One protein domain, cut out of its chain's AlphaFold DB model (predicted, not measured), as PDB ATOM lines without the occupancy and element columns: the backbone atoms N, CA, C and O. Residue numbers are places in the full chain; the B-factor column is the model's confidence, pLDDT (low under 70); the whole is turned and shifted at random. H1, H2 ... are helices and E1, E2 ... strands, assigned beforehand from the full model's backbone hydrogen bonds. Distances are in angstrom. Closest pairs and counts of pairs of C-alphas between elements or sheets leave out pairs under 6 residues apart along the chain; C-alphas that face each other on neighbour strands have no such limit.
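What this domain is: This is residues 187 to 263 and 501 to 538 of the 665 residues of the protein "Hypothetical protein" of Rotaria sp. Silwood1 (UniProt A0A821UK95). Two lobes sit at the two ends of an elongated, loose body. The larger holds a pair of parallel strands, E1 and E2, with H2 packed on E1, H5 packed on E2, and H3 packed on H5; the smaller is H4 with H1 and H6 packed on it. Three stretches, residues 193 to 205, 239 to 248 and 528 to 531, run between the lobes. The 115 printed residues, with the order H1 H2 H3 H4 E1 H5 E2 H6, are mostly helix by their named elements. The radius of gyration of the C-alphas is 16.9 A, and the spans are 51 by 28 by 20 A.

How they stand to each other: Start at H1, residues 187 to 192, which touches residues 251 to 255 of H4, residues 249 to 260; their closest C-alphas, His 187 and Leu 254, are 6.5 A apart, and their lines stand about perpendicular at 83 degrees. Go on to H2, residues 206 to 216, and H3, residues 222 to 238: they are close but not clearly touching, with Thr 213 and Asn 229 the closest C-alphas at 7.3 A, at a shallow tilt of 18 degrees, opposite ways. Across the cut, find E1, residues 501 to 505; its closest C-alpha to H2 is Leu 502, 5.5 A from that of Ser 216. H5, residues 511 to 519, touches residues 228 to 235 of H3 at a shallow tilt of 19 degrees, opposite ways; the C-alphas of Ala 228 and Leu 517 are closest, at 6.4 A. E2, residues 522 to 527, comes closest to H5 at the C-alphas of Leu 524 and Lys 514, 5.5 A apart. E1, H5 and E2 form a strand-helix-strand unit, two parallel neighbour strands with a helix between them in the chain, and its crossover is right-handed. Between the strands, N 502 and O 523 are 2.9 A apart and N 525 and O 502 are 2.8 A apart, both within hydrogen-bond range. Last comes H6, residues 532 to 536, which touches residues 255 to 259 of H4; the closest C-alphas are those of Lys 259 and Thr 536, at 5.1 A. H1 and H6 are only just apart, at 8.1 A. Each O i to N i+4 pair is within hydrogen-bond range in H1, H2, H3, H4 and H6, but 3 of 5 are in H5.

Where its parts are: Find C-alpha 187 at (69.537, 29.188, -6.313), where H1 begins. H2 then runs 15.2 A, and H3, the longest helix, runs 24.1 A from C-alpha 222 at (22.449, 32.668, 10.332). H4 measures 16.5 A, E1 13.7 A, H5 13.7 A and E2 15.7 A. H6 ends at C-alpha 536, at (60.905, 35.380, -4.485).

The domain as a whole: The farthest C-alphas, those of Ile 223 and Asn 263, are 52.5 A apart. Residues 264 to 500 are not printed, and C-alphas 263 and 501 are 40.3 A apart across that cut. Of the links printed whole, the one from H1 to H2 is long. Look for pLDDT under 70 at residues 243, 537 and 538.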
ATOM      1  N   HIS A 187      70.577  28.196  -6.017       83.62
ATOM      2  CA  HIS A 187      69.537  29.188  -6.313       83.62
ATOM      3  C   HIS A 187      68.711  28.756  -7.528       83.62
ATOM      4  O   HIS A 187      67.479  28.798  -7.487       83.62
ATOM      5  N   LEU A 188      69.382  28.282  -8.582       82.88
ATOM      6  CA  LEU A 188      68.731  27.790  -9.797       82.88
ATOM      7  C   LEU A 188      67.879  26.540  -9.522       82.88
ATOM      8  O   LEU A 188      66.746  26.466  -9.990       82.88
ATOM      9  N   GLU A 189      68.356  25.615  -8.686       83.06
ATOM     10  CA  GLU A 189      67.608  24.426  -8.244       83.06
ATOM     11  C   GLU A 189      66.313  24.771  -7.490       83.06
ATOM     12  O   GLU A 189      65.289  24.101  -7.629       83.06
ATOM     13  N   ILE A 190      66.320  25.828  -6.675       85.38
ATOM     14  CA  ILE A 190      65.116  26.259  -5.955       85.38
ATOM     15  C   ILE A 190      64.134  26.937  -6.908       85.38
ATOM     16  O   ILE A 190      62.927  26.687  -6.835       85.38
ATOM     17  N   LEU A 191      64.636  27.785  -7.808       83.00
ATOM     18  CA  LEU A 191      63.821  28.476  -8.806       83.00
ATOM     19  C   LEU A 191      63.221  27.498  -9.829       83.00
ATOM     20  O   LEU A 191      62.079  27.702 -10.264       83.00
ATOM     21  N   SER A 192      63.914  26.393 -10.133       80.81
ATOM     22  CA  SER A 192      63.435  25.346 -11.044       80.81
ATOM     23  C   SER A 192      62.206  24.605 -10.502       80.81
ATOM     24  O   SER A 192      61.367  24.158 -11.287       80.81
ATOM     25  N   LYS A 193      61.973  24.599  -9.174       81.81
ATOM     26  CA  LYS A 193      60.710  24.104  -8.576       81.81
ATOM     27  C   LYS A 193      59.474  24.841  -9.114       81.81
ATOM     28  O   LYS A 193      58.379  24.269  -9.128       81.81
ATOM     29  N   GLY A 194      59.659  26.084  -9.564       82.19
ATOM     30  CA  GLY A 194      58.690  26.901 -10.281       82.19
ATOM     31  C   GLY A 194      57.849  27.828  -9.403       82.19
ATOM     32  O   GLY A 194      57.470  27.514  -8.279       82.19
ATOM     33  N   LEU A 195      57.465  28.986  -9.949       82.81
ATOM     34  CA  LEU A 195      56.780  30.055  -9.204       82.81
ATOM     35  C   LEU A 195      55.394  29.679  -8.650       82.81
ATOM     36  O   LEU A 195      54.903  30.323  -7.721       82.81
ATOM     37  N   LYS A 196      54.751  28.650  -9.217       84.31
ATOM     38  CA  LYS A 196      53.475  28.098  -8.728       84.31
ATOM     39  C   LYS A 196      53.659  27.082  -7.592       84.31
ATOM     40  O   LYS A 196      52.657  26.656  -7.033       84.31
ATOM     41  N   PHE A 197      54.888  26.695  -7.252       86.69
ATOM     42  CA  PHE A 197      55.161  25.780  -6.146       86.69
ATOM     43  C   PHE A 197      54.646  26.366  -4.825       86.69
ATOM     44  O   PHE A 197      54.856  27.543  -4.546       86.69
ATOM     45  N   VAL A 198      53.953  25.563  -4.021       87.94
ATOM     46  CA  VAL A 198      53.370  25.950  -2.730       87.94
ATOM     47  C   VAL A 198      54.162  25.252  -1.626       87.94
ATOM     48  O   VAL A 198      54.076  24.024  -1.503       87.94
ATOM     49  N   PRO A 199      54.930  25.994  -0.814       88.12
ATOM     50  CA  PRO A 199      55.590  25.441   0.355       88.12
ATOM     51  C   PRO A 199      54.579  24.991   1.415       88.12
ATOM     52  O   PRO A 199      53.481  25.542   1.525       88.12
ATOM     53  N   THR A 200      54.958  24.015   2.235       86.31
ATOM     54  CA  THR A 200      54.185  23.625   3.414       86.31
ATOM     55  C   THR A 200      54.150  24.805   4.398       86.31
ATOM     56  O   THR A 200      55.218  25.293   4.789       86.31
ATOM     57  N   PRO A 201      52.960  25.292   4.802       80.31
ATOM     58  CA  PRO A 201      52.856  26.341   5.808       80.31
ATOM     59  C   PRO A 201      53.378  25.826   7.153       80.31
ATOM     60  O   PRO A 201      53.100  24.690   7.527       80.31
ATOM     61  N   SER A 202      54.106  26.662   7.893       74.50
ATOM     62  CA  SER A 202      54.616  26.307   9.225       74.50
ATOM     63  C   SER A 202      53.526  26.264  10.296       74.50
ATOM     64  O   SER A 202      53.693  25.585  11.298       74.50
ATOM     65  N   SER A 203      52.428  26.994  10.099       76.88
ATOM     66  CA  SER A 203      51.298  27.060  11.027       76.88
ATOM     67  C   SER A 203      50.013  27.442  10.292       76.88
ATOM     68  O   SER A 203      50.048  28.000   9.190       76.88
ATOM     69  N   PHE A 204      48.864  27.170  10.909       77.88
ATOM     70  CA  PHE A 204      47.570  27.620  10.400       77.88
ATOM     71  C   PHE A 204      47.428  29.132  10.599       77.88
ATOM     72  O   PHE A 204      47.560  29.628  11.714       77.88
ATOM     73  N   ASN A 205      47.136  29.882   9.534       82.88
ATOM     74  CA  ASN A 205      46.761  31.288   9.680       82.88
ATOM     75  C   ASN A 205      45.278  31.375  10.066       82.88
ATOM     76  O   ASN A 205      44.406  31.539   9.213       82.88
ATOM     77  N   ILE A 206      45.007  31.205  11.359       86.06
ATOM     78  CA  ILE A 206      43.654  31.197  11.928       86.06
ATOM     79  C   ILE A 206      42.936  32.521  11.692       86.06
ATOM     80  O   ILE A 206      41.769  32.520  11.323       86.06
ATOM     81  N   ILE A 207      43.644  33.644  11.816       87.25
ATOM     82  CA  ILE A 207      43.089  34.979  11.573       87.25
ATOM     83  C   ILE A 207      42.585  35.095  10.125       87.25
ATOM     84  O   ILE A 207      41.496  35.615   9.867       87.25
ATOM     85  N   GLU A 208      43.338  34.560   9.162       87.31
ATOM     86  CA  GLU A 208      42.924  34.513   7.757       87.31
ATOM     87  C   GLU A 208      41.767  33.530   7.522       87.31
ATOM     88  O   GLU A 208      40.897  33.811   6.704       87.31
ATOM     89  N   ILE A 209      41.708  32.402   8.236       89.12
ATOM     90  CA  ILE A 209      40.569  31.473   8.165       89.12
ATOM     91  C   ILE A 209      39.298  32.170   8.663       89.12
ATOM     92  O   ILE A 209      38.346  32.260   7.895       89.12
ATOM     93  N   ILE A 210      39.314  32.734   9.876       90.12
ATOM     94  CA  ILE A 210      38.149  33.389  10.496       90.12
ATOM     95  C   ILE A 210      37.681  34.590   9.662       90.12
ATOM     96  O   ILE A 210      36.494  34.759   9.398       90.12
ATOM     97  N   SER A 211      38.605  35.433   9.195       89.00
ATOM     98  CA  SER A 211      38.230  36.596   8.377       89.00
ATOM     99  C   SER A 211      37.692  36.210   6.994       89.00
ATOM    100  O   SER A 211      36.813  36.897   6.473       89.00
ATOM    101  N   ASN A 212      38.164  35.107   6.396       89.50
ATOM    102  CA  ASN A 212      37.591  34.581   5.155       89.50
ATOM    103  C   ASN A 212      36.208  33.962   5.370       89.50
ATOM    104  O   ASN A 212      35.319  34.215   4.559       89.50
ATOM    105  N   THR A 213      36.015  33.180   6.437       89.94
ATOM    106  CA  THR A 213      34.717  32.565   6.746       89.94
ATOM    107  C   THR A 213      33.669  33.619   7.039       89.94
ATOM    108  O   THR A 213      32.633  33.627   6.384       89.94
ATOM    109  N   GLU A 214      33.962  34.562   7.933       88.94
ATOM    110  CA  GLU A 214      33.036  35.640   8.293       88.94
ATOM    111  C   GLU A 214      32.675  36.516   7.091       88.94
ATOM    112  O   GLU A 214      31.522  36.914   6.942       88.94
ATOM    113  N   LYS A 215      33.631  36.776   6.189       87.75
ATOM    114  CA  LYS A 215      33.364  37.512   4.950       87.75
ATOM    115  C   LYS A 215      32.473  36.715   3.991       87.75
ATOM    116  O   LYS A 215      31.505  37.256   3.466       87.75
ATOM    117  N   SER A 216      32.825  35.460   3.709       85.88
ATOM    118  CA  SER A 216      32.082  34.611   2.765       85.88
ATOM    119  C   SER A 216      30.684  34.256   3.273       85.88
ATOM    120  O   SER A 216      29.783  34.028   2.471       85.88
ATOM    121  N   LEU A 217      30.499  34.233   4.593       85.44
ATOM    122  CA  LEU A 217      29.245  33.913   5.267       85.44
ATOM    123  C   LEU A 217      28.542  35.163   5.824       85.44
ATOM    124  O   LEU A 217      27.781  35.058   6.781       85.44
ATOM    125  N   TYR A 218      28.772  36.339   5.231       82.44
ATOM    126  CA  TYR A 218      28.085  37.572   5.632       82.44
ATOM    127  C   TYR A 218      26.609  37.604   5.199       82.44
ATOM    128  O   TYR A 218      25.742  37.962   5.984       82.44
ATOM    129  N   SER A 219      26.331  37.218   3.951       81.12
ATOM    130  CA  SER A 219      24.987  37.210   3.351       81.12
ATOM    131  C   SER A 219      24.095  35.981   3.643       81.12
ATOM    132  O   SER A 219      22.878  36.148   3.584       81.12
ATOM    133  N   PRO A 220      24.609  34.753   3.870       80.06
ATOM    134  CA  PRO A 220      23.771  33.563   4.057       80.06
ATOM    135  C   PRO A 220      22.956  33.583   5.360       80.06
ATOM    136  O   PRO A 220      23.327  34.290   6.299       80.06
ATOM    137  N   PRO A 221      21.911  32.735   5.478       82.06
ATOM    138  CA  PRO A 221      21.151  32.584   6.715       82.06
ATOM    139  C   PRO A 221      22.044  32.263   7.917       82.06
ATOM    140  O   PRO A 221      22.998  31.483   7.822       82.06
ATOM    141  N   THR A 222      21.688  32.811   9.079       82.62
ATOM    142  CA  THR A 222      22.449  32.668  10.332       82.62
ATOM    143  C   THR A 222      22.680  31.208  10.730       82.62
ATOM    144  O   THR A 222      23.733  30.885  11.279       82.62
ATOM    145  N   ILE A 223      21.754  30.304  10.397       83.25
ATOM    146  CA  ILE A 223      21.883  28.866  10.663       83.25
ATOM    147  C   ILE A 223      23.004  28.210   9.839       83.25
ATOM    148  O   ILE A 223      23.817  27.464  10.383       83.25
ATOM    149  N   VAL A 224      23.115  28.565   8.553       84.38
ATOM    150  CA  VAL A 224      24.174  28.094   7.643       84.38
ATOM    151  C   VAL A 224      25.522  28.623   8.118       84.38
ATOM    152  O   VAL A 224      26.500  27.877   8.176       84.38
ATOM    153  N   LYS A 225      25.560  29.901   8.520       86.56
ATOM    154  CA  LYS A 225      26.752  30.534   9.087       86.56
ATOM    155  C   LYS A 225      27.241  29.802  10.341       86.56
ATOM    156  O   LYS A 225      28.409  29.427  10.393       86.56
ATOM    157  N   ARG A 226      26.357  29.549  11.313       85.69
ATOM    158  CA  ARG A 226      26.698  28.849  12.566       85.69
ATOM    159  C   ARG A 226      27.175  27.420  12.321       85.69
ATOM    160  O   ARG A 226      28.195  27.020  12.877       85.69
ATOM    161  N   ALA A 227      26.489  26.671  11.458       86.75
ATOM    162  CA  ALA A 227      26.872  25.300  11.124       86.75
ATOM    163  C   ALA A 227      28.250  25.239  10.440       86.75
ATOM    164  O   ALA A 227      29.112  24.453  10.839       86.75
ATOM    165  N   ALA A 228      28.497  26.114   9.458       88.44
ATOM    166  CA  ALA A 228      29.791  26.197   8.788       88.44
ATOM    167  C   ALA A 228      30.910  26.647   9.744       88.44
ATOM    168  O   ALA A 228      31.984  26.044   9.753       88.44
ATOM    169  N   ASN A 229      30.654  27.654  10.585       89.56
ATOM    170  CA  ASN A 229      31.595  28.107  11.608       89.56
ATOM    171  C   ASN A 229      31.932  26.981  12.600       89.56
ATOM    172  O   ASN A 229      33.107  26.784  12.897       89.56
ATOM    173  N   GLY A 230      30.947  26.192  13.043       87.81
ATOM    174  CA  GLY A 230      31.154  25.039  13.928       87.81
ATOM    175  C   GLY A 230      32.002  23.925  13.301       87.81
ATOM    176  O   GLY A 230      32.917  23.390  13.928       87.81
ATOM    177  N   GLU A 231      31.764  23.585  12.036       89.31
ATOM    178  CA  GLU A 231      32.570  22.577  11.336       89.31
ATOM    179  C   GLU A 231      34.023  23.033  11.126       89.31
ATOM    180  O   GLU A 231      34.971  22.260  11.300       89.31
ATOM    181  N   ILE A 232      34.233  24.311  10.811       90.44
ATOM    182  CA  ILE A 232      35.580  24.853  10.604       90.44
ATOM    183  C   ILE A 232      36.304  25.042  11.949       90.44
ATOM    184  O   ILE A 232      37.495  24.733  12.053       90.44
ATOM    185  N   SER A 233      35.611  25.490  12.999       89.81
ATOM    186  CA  SER A 233      36.190  25.641  14.339       89.81
ATOM    187  C   SER A 233      36.589  24.286  14.930       89.81
ATOM    188  O   SER A 233      37.711  24.115  15.405       89.81
ATOM    189  N   THR A 234      35.743  23.263  14.802       88.38
ATOM    190  CA  THR A 234      36.078  21.905  15.258       88.38
ATOM    191  C   THR A 234      37.251  21.304  14.487       88.38
ATOM    192  O   THR A 234      38.115  20.666  15.095       88.38
ATOM    193  N   PHE A 235      37.335  21.533  13.171       88.50
ATOM    194  CA  PHE A 235      38.492  21.117  12.380       88.50
ATOM    195  C   PHE A 235      39.773  21.812  12.845       88.50
ATOM    196  O   PHE A 235      40.758  21.128  13.110       88.50
ATOM    197  N   THR A 236      39.758  23.139  12.998       85.56
ATOM    198  CA  THR A 236      40.941  23.916  13.417       85.56
ATOM    199  C   THR A 236      41.420  23.551  14.825       85.56
ATOM    200  O   THR A 236      42.625  23.470  15.065       85.56
ATOM    201  N   LEU A 237      40.508  23.234  15.751       84.94
ATOM    202  CA  LEU A 237      40.868  22.763  17.092       84.94
ATOM    203  C   LEU A 237      41.525  21.375  17.081       84.94
ATOM    204  O   LEU A 237      42.471  21.158  17.844       84.94
ATOM    205  N   LYS A 238      41.041  20.458  16.232       84.38
ATOM    206  CA  LYS A 238      41.514  19.061  16.141       84.38
ATOM    207  C   LYS A 238      42.730  18.881  15.229       84.38
ATOM    208  O   LYS A 238      43.466  17.906  15.380       84.38
ATOM    209  N   SER A 239      42.935  19.773  14.265       80.06
ATOM    210  CA  SER A 239      44.025  19.675  13.297       80.06
ATOM    211  C   SER A 239      45.393  19.852  13.961       80.06
ATOM    212  O   SER A 239      45.594  20.781  14.743       80.06
ATOM    213  N   LYS A 240      46.348  18.975  13.624       75.94
ATOM    214  CA  LYS A 240      47.761  19.101  14.014       75.94
ATOM    215  C   LYS A 240      48.545  19.856  12.943       75.94
ATOM    216  O   LYS A 240      48.204  19.788  11.761       75.94
ATOM    217  N   GLU A 241      49.607  20.546  13.353       73.69
ATOM    218  CA  GLU A 241      50.528  21.201  12.422       73.69
ATOM    219  C   GLU A 241      51.207  20.178  11.491       73.69
ATOM    220  O   GLU A 241      51.438  19.025  11.878       73.69
ATOM    221  N   PRO A 242      51.508  20.560  10.240       70.38
ATOM    222  CA  PRO A 242      52.117  19.651   9.282       70.38
ATOM    223  C   PRO A 242      53.555  19.288   9.690       70.38
ATOM    224  O   PRO A 242      54.431  20.141   9.755       70.38
ATOM    225  N   LEU A 243      53.807  17.992   9.902       66.19
ATOM    226  CA  LEU A 243      55.109  17.469  10.351       66.19
ATOM    227  C   LEU A 243      56.208  17.531   9.274       66.19
ATOM    228  O   LEU A 243      57.386  17.659   9.598       66.19
ATOM    229  N   ASN A 244      55.835  17.446   7.992       74.25
ATOM    230  CA  ASN A 244      56.788  17.335   6.885       74.25
ATOM    231  C   ASN A 244      56.785  18.603   6.024       74.25
ATOM    232  O   ASN A 244      55.792  18.920   5.362       74.25
ATOM    233  N   ASN A 245      57.929  19.283   5.981       81.00
ATOM    234  CA  ASN A 245      58.161  20.417   5.094       81.00
ATOM    235  C   ASN A 245      58.634  19.937   3.719       81.00
ATOM    236  O   ASN A 245      59.501  19.075   3.625       81.00
ATOM    237  N   ASN A 246      58.097  20.530   2.656       86.31
ATOM    238  CA  ASN A 246      58.558  20.301   1.281       86.31
ATOM    239  C   ASN A 246      59.652  21.293   0.823       86.31
ATOM    240  O   ASN A 246      60.070  21.252  -0.333       86.31
ATOM    241  N   ILE A 247      60.094  22.181   1.722       85.06
ATOM    242  CA  ILE A 247      61.245  23.075   1.553       85.06
ATOM    243  C   ILE A 247      62.134  22.965   2.794       85.06
ATOM    244  O   ILE A 247      61.630  23.018   3.923       85.06
ATOM    245  N   THR A 248      63.444  22.824   2.595       87.19
ATOM    246  CA  THR A 248      64.426  22.728   3.689       87.19
ATOM    247  C   THR A 248      64.715  24.096   4.324       87.19
ATOM    248  O   THR A 248      64.364  25.146   3.786       87.19
ATOM    249  N   LYS A 249      65.358  24.120   5.499       84.69
ATOM    250  CA  LYS A 249      65.766  25.389   6.135       84.69
ATOM    251  C   LYS A 249      66.777  26.163   5.274       84.69
ATOM    252  O   LYS A 249      66.616  27.369   5.130       84.69
ATOM    253  N   ALA A 250      67.732  25.464   4.658       84.81
ATOM    254  CA  ALA A 250      68.715  26.058   3.752       84.81
ATOM    255  C   ALA A 250      68.050  26.674   2.510       84.81
ATOM    256  O   ALA A 250      68.339  27.804   2.138       84.81
ATOM    257  N   GLU A 251      67.072  25.983   1.915       86.56
ATOM    258  CA  GLU A 251      66.323  26.528   0.777       86.56
ATOM    259  C   GLU A 251      65.495  27.768   1.153       86.56
ATOM    260  O   GLU A 251      65.344  28.681   0.346       86.56
ATOM    261  N   LYS A 252      64.972  27.842   2.386       85.50
ATOM    262  CA  LYS A 252      64.295  29.053   2.885       85.50
ATOM    263  C   LYS A 252      65.258  30.230   3.051       85.50
ATOM    264  O   LYS A 252      64.846  31.355   2.793       85.50
ATOM    265  N   GLN A 253      66.495  29.984   3.484       85.81
ATOM    266  CA  GLN A 253      67.523  31.026   3.589       85.81
ATOM    267  C   GLN A 253      67.867  31.583   2.205       85.81
ATOM    268  O   GLN A 253      67.734  32.784   2.006       85.81
ATOM    269  N   LEU A 254      68.120  30.711   1.226       86.25
ATOM    270  CA  LEU A 254      68.381  31.103  -0.165       86.25
ATOM    271  C   LEU A 254      67.218  31.899  -0.787       86.25
ATOM    272  O   LEU A 254      67.423  32.883  -1.492       86.25
ATOM    273  N   LEU A 255      65.967  31.521  -0.500       86.06
ATOM    274  CA  LEU A 255      64.802  32.305  -0.931       86.06
ATOM    275  C   LEU A 255      64.762  33.696  -0.294       86.06
ATOM    276  O   LEU A 255      64.388  34.654  -0.965       86.06
ATOM    277  N   ASN A 256      65.126  33.808   0.983       83.44
ATOM    278  CA  ASN A 256      65.204  35.099   1.657       83.44
ATOM    279  C   ASN A 256      66.356  35.949   1.109       83.44
ATOM    280  O   ASN A 256      66.175  37.149   0.978       83.44
ATOM    281  N   GLU A 257      67.489  35.351   0.736       84.00
ATOM    282  CA  GLU A 257      68.605  36.047   0.076       84.00
ATOM    283  C   GLU A 257      68.172  36.638  -1.273       84.00
ATOM    284  O   GLU A 257      68.337  37.838  -1.493       84.00
ATOM    285  N   ILE A 258      67.514  35.838  -2.128       83.56
ATOM    286  CA  ILE A 258      66.924  36.325  -3.389       83.56
ATOM    287  C   ILE A 258      65.934  37.457  -3.107       83.56
ATOM    288  O   ILE A 258      65.943  38.478  -3.787       83.56
ATOM    289  N   LYS A 259      65.075  37.280  -2.100       82.31
ATOM    290  CA  LYS A 259      64.055  38.263  -1.744       82.31
ATOM    291  C   LYS A 259      64.645  39.549  -1.177       82.31
ATOM    292  O   LYS A 259      64.030  40.586  -1.339       82.31
ATOM    293  N   SER A 260      65.767  39.513  -0.474       80.50
ATOM    294  CA  SER A 260      66.385  40.720   0.084       80.50
ATOM    295  C   SER A 260      67.133  41.534  -0.973       80.50
ATOM    296  O   SER A 260      67.418  42.706  -0.747       80.50
ATOM    297  N   ASN A 261      67.448  40.935  -2.125       80.06
ATOM    298  CA  ASN A 261      68.195  41.598  -3.181       80.06
ATOM    299  C   ASN A 261      67.274  42.392  -4.124       80.06
ATOM    300  O   ASN A 261      66.606  41.827  -4.990       80.06
ATOM    301  N   ASN A 262      67.293  43.721  -3.994       73.81
ATOM    302  CA  ASN A 262      66.501  44.634  -4.828       73.81
ATOM    303  C   ASN A 262      66.887  44.625  -6.316       73.81
ATOM    304  O   ASN A 262      66.088  45.054  -7.144       73.81
ATOM    305  N   ASN A 263      68.064  44.097  -6.661       73.06
ATOM    306  CA  ASN A 263      68.561  44.056  -8.035       73.06
ATOM    307  C   ASN A 263      68.124  42.791  -8.794       73.06
ATOM    308  O   ASN A 263      68.407  42.661  -9.981       73.06
ATOM    309  N   THR A 501      29.786  30.590  -1.842       87.75
ATOM    310  CA  THR A 501      31.172  30.143  -2.049       87.75
ATOM    311  C   THR A 501      32.092  30.605  -0.918       87.75
ATOM    312  O   THR A 501      32.113  31.773  -0.529       87.75
ATOM    313  N   LEU A 502      32.884  29.670  -0.395       89.31
ATOM    314  CA  LEU A 502      33.863  29.904   0.660       89.31
ATOM    315  C   LEU A 502      35.267  29.614   0.133       89.31
ATOM    316  O   LEU A 502      35.502  28.565  -0.465       89.31
ATOM    317  N   SER A 503      36.214  30.518   0.380       89.38
ATOM    318  CA  SER A 503      37.629  30.302   0.068       89.38
ATOM    319  C   SER A 503      38.452  30.221   1.347       89.38
ATOM    320  O   SER A 503      38.483  31.181   2.109       89.38
ATOM    321  N   LEU A 504      39.142  29.100   1.569       89.75
ATOM    322  CA  LEU A 504      40.039  28.907   2.713       89.75
ATOM    323  C   LEU A 504      41.477  28.642   2.258       89.75
ATOM    324  O   LEU A 504      41.672  27.995   1.225       89.75
ATOM    325  N   PRO A 505      42.494  29.095   3.015       87.69
ATOM    326  CA  PRO A 505      43.876  28.715   2.750       87.69
ATOM    327  C   PRO A 505      44.035  27.198   2.874       87.69
ATOM    328  O   PRO A 505      43.602  26.590   3.854       87.69
ATOM    329  N   TYR A 506      44.642  26.577   1.867       87.44
ATOM    330  CA  TYR A 506      44.829  25.134   1.855       87.44
ATOM    331  C   TYR A 506      45.827  24.691   2.921       87.44
ATOM    332  O   TYR A 506      46.970  25.153   2.954       87.44
ATOM    333  N   VAL A 507      45.414  23.709   3.718       82.88
ATOM    334  CA  VAL A 507      46.308  22.919   4.556       82.88
ATOM    335  C   VAL A 507      45.922  21.456   4.427       82.88
ATOM    336  O   VAL A 507      44.744  21.117   4.377       82.88
ATOM    337  N   LYS A 508      46.916  20.574   4.369       80.50
ATOM    338  CA  LYS A 508      46.698  19.136   4.220       80.50
ATOM    339  C   LYS A 508      45.721  18.610   5.283       80.50
ATOM    340  O   LYS A 508      45.954  18.794   6.474       80.50
ATOM    341  N   GLY A 509      44.657  17.938   4.850       80.50
ATOM    342  CA  GLY A 509      43.585  17.412   5.700       80.50
ATOM    343  C   GLY A 509      42.301  18.248   5.674       80.50
ATOM    344  O   GLY A 509      41.232  17.721   5.978       80.50
ATOM    345  N   ILE A 510      42.365  19.520   5.259       84.38
ATOM    346  CA  ILE A 510      41.190  20.404   5.179       84.38
ATOM    347  C   ILE A 510      40.185  19.956   4.107       84.38
ATOM    348  O   ILE A 510      39.032  20.376   4.113       84.38
ATOM    349  N   GLU A 511      40.583  19.065   3.193       85.62
ATOM    350  CA  GLU A 511      39.711  18.498   2.159       85.62
ATOM    351  C   GLU A 511      38.494  17.781   2.739       85.62
ATOM    352  O   GLU A 511      37.452  17.726   2.088       85.62
ATOM    353  N   VAL A 512      38.598  17.284   3.975       86.38
ATOM    354  CA  VAL A 512      37.484  16.651   4.690       86.38
ATOM    355  C   VAL A 512      36.316  17.627   4.876       86.38
ATOM    356  O   VAL A 512      35.159  17.213   4.784       86.38
ATOM    357  N   LEU A 513      36.597  18.926   5.053       87.75
ATOM    358  CA  LEU A 513      35.566  19.961   5.179       87.75
ATOM    359  C   LEU A 513      34.778  20.166   3.892       87.75
ATOM    360  O   LEU A 513      33.629  20.588   3.953       87.75
ATOM    361  N   LYS A 514      35.354  19.844   2.730       87.62
ATOM    362  CA  LYS A 514      34.688  20.065   1.447       87.62
ATOM    363  C   LYS A 514      33.359  19.316   1.376       87.62
ATOM    364  O   LYS A 514      32.339  19.931   1.098       87.62
ATOM    365  N   ARG A 515      33.361  18.024   1.724       84.06
ATOM    366  CA  ARG A 515      32.147  17.193   1.729       84.06
ATOM    367  C   ARG A 515      31.121  17.676   2.757       84.06
ATOM    368  O   ARG A 515      29.934  17.688   2.462       84.06
ATOM    369  N   LYS A 516      31.574  18.061   3.954       87.12
ATOM    370  CA  LYS A 516      30.688  18.505   5.038       87.12
ATOM    371  C   LYS A 516      30.018  19.846   4.741       87.12
ATOM    372  O   LYS A 516      28.824  19.997   4.947       87.12
ATOM    373  N   LEU A 517      30.777  20.808   4.225       87.94
ATOM    374  CA  LEU A 517      30.249  22.126   3.874       87.94
ATOM    375  C   LEU A 517      29.336  22.061   2.644       87.94
ATOM    376  O   LEU A 517      28.321  22.751   2.613       87.94
ATOM    377  N   GLU A 518      29.636  21.184   1.678       86.62
ATOM    378  CA  GLU A 518      28.766  20.955   0.518       86.62
ATOM    379  C   GLU A 518      27.382  20.420   0.933       86.62
ATOM    380  O   GLU A 518      26.387  20.827   0.340       86.62
ATOM    381  N   GLN A 519      27.288  19.595   1.987       83.62
ATOM    382  CA  GLN A 519      26.002  19.143   2.556       83.62
ATOM    383  C   GLN A 519      25.174  20.287   3.162       83.62
ATOM    384  O   GLN A 519      23.952  20.208   3.194       83.62
ATOM    385  N   ILE A 520      25.831  21.361   3.606       84.56
ATOM    386  CA  ILE A 520      25.210  22.551   4.209       84.56
ATOM    387  C   ILE A 520      24.968  23.643   3.134       84.56
ATOM    388  O   ILE A 520      24.589  24.772   3.434       84.56
ATOM    389  N   GLY A 521      25.195  23.334   1.850       83.19
ATOM    390  CA  GLY A 521      24.999  24.268   0.735       83.19
ATOM    391  C   GLY A 521      26.142  25.274   0.526       83.19
ATOM    392  O   GLY A 521      25.979  26.244  -0.216       83.19
ATOM    393  N   VAL A 522      27.309  25.053   1.146       86.50
ATOM    394  CA  VAL A 522      28.493  25.918   1.035       86.50
ATOM    395  C   VAL A 522      29.572  25.243   0.191       86.50
ATOM    396  O   VAL A 522      30.135  24.211   0.557       86.50
ATOM    397  N   LYS A 523      29.939  25.859  -0.936       89.31
ATOM    398  CA  LYS A 523      30.987  25.331  -1.817       89.31
ATOM    399  C   LYS A 523      32.369  25.818  -1.388       89.31
ATOM    400  O   LYS A 523      32.653  27.015  -1.448       89.31
ATOM    401  N   LEU A 524      33.244  24.885  -1.008       89.12
ATOM    402  CA  LEU A 524      34.599  25.187  -0.537       89.12
ATOM    403  C   LEU A 524      35.639  25.178  -1.671       89.12
ATOM    404  O   LEU A 524      35.821  24.181  -2.377       89.12
ATOM    405  N   TYR A 525      36.388  26.275  -1.773       89.38
ATOM    406  CA  TYR A 525      37.564  26.442  -2.620       89.38
ATOM    407  C   TYR A 525      38.819  26.690  -1.788       89.38
ATOM    408  O   TYR A 525      38.777  27.269  -0.703       89.38
ATOM    409  N   PHE A 526      39.960  26.296  -2.346       89.69
ATOM    410  CA  PHE A 526      41.251  26.432  -1.691       89.69
ATOM    411  C   PHE A 526      42.081  27.561  -2.289       89.69
ATOM    412  O   PHE A 526      42.295  27.613  -3.502       89.69
ATOM    413  N   SER A 527      42.564  28.450  -1.425       88.06
ATOM    414  CA  SER A 527      43.547  29.476  -1.753       88.06
ATOM    415  C   SER A 527      44.953  29.030  -1.342       88.06
ATOM    416  O   SER A 527      45.140  28.217  -0.438       88.06
ATOM    417  N   TYR A 528      45.964  29.554  -2.034       87.50
ATOM    418  CA  TYR A 528      47.367  29.170  -1.846       87.50
ATOM    419  C   TYR A 528      48.214  30.445  -1.731       87.50
ATOM    420  O   TYR A 528      48.759  30.900  -2.741       87.50
ATOM    421  N   PRO A 529      48.248  31.088  -0.547       78.50
ATOM    422  CA  PRO A 529      48.885  32.398  -0.366       78.50
ATOM    423  C   PRO A 529      50.422  32.330  -0.346       78.50
ATOM    424  O   PRO A 529      51.099  33.270  -0.764       78.50
ATOM    425  N   LEU A 530      50.978  31.203   0.099       83.44
ATOM    426  CA  LEU A 530      52.414  30.941   0.127       83.44
ATOM    427  C   LEU A 530      52.797  30.233  -1.171       83.44
ATOM    428  O   LEU A 530      52.867  29.016  -1.210       83.44
ATOM    429  N   LYS A 531      52.962  30.966  -2.269       88.56
ATOM    430  CA  LYS A 531      53.564  30.410  -3.491       88.56
ATOM    431  C   LYS A 531      55.023  30.826  -3.530       88.56
ATOM    432  O   LYS A 531      55.361  31.879  -3.007       88.56
ATOM    433  N   LEU A 532      55.874  30.069  -4.212       85.19
ATOM    434  CA  LEU A 532      57.275  30.438  -4.412       85.19
ATOM    435  C   LEU A 532      57.378  31.856  -4.989       85.19
ATOM    436  O   LEU A 532      58.176  32.642  -4.503       85.19
ATOM    437  N   LYS A 533      56.451  32.235  -5.885       83.31
ATOM    438  CA  LYS A 533      56.301  33.615  -6.367       83.31
ATOM    439  C   LYS A 533      56.283  34.658  -5.245       83.31
ATOM    440  O   LYS A 533      57.004  35.636  -5.343       83.31
ATOM    441  N   SER A 534      55.469  34.477  -4.200       80.00
ATOM    442  CA  SER A 534      55.371  35.455  -3.103       80.00
ATOM    443  C   SER A 534      56.579  35.441  -2.163       80.00
ATOM    444  O   SER A 534      56.752  36.376  -1.381       80.00
ATOM    445  N   LEU A 535      57.414  34.402  -2.241       79.75
ATOM    446  CA  LEU A 535      58.673  34.308  -1.512       79.75
ATOM    447  C   LEU A 535      59.858  34.868  -2.301       79.75
ATOM    448  O   LEU A 535      60.809  35.291  -1.667       79.75
ATOM    449  N   THR A 536      59.802  34.902  -3.634       75.31
ATOM    450  CA  THR A 536      60.905  35.380  -4.485       75.31
ATOM    451  C   THR A 536      60.725  36.811  -4.971       75.31
ATOM    452  O   THR A 536      61.708  37.482  -5.245       75.31
ATOM    453  N   THR A 537      59.490  37.301  -5.117       67.94
ATOM    454  CA  THR A 537      59.267  38.694  -5.521       67.94
ATOM    455  C   THR A 537      59.323  39.609  -4.308       67.94
ATOM    456  O   THR A 537      58.499  39.472  -3.393       67.94
ATOM    457  N   LEU A 538      60.216  40.595  -4.337       60.25
ATOM    458  CA  LEU A 538      60.064  41.796  -3.526       60.25
ATOM    459  C   LEU A 538      58.703  42.408  -3.832       60.25
ATOM    460  O   LEU A 538      58.373  42.714  -4.978       60.25
TER     461      LEU A 538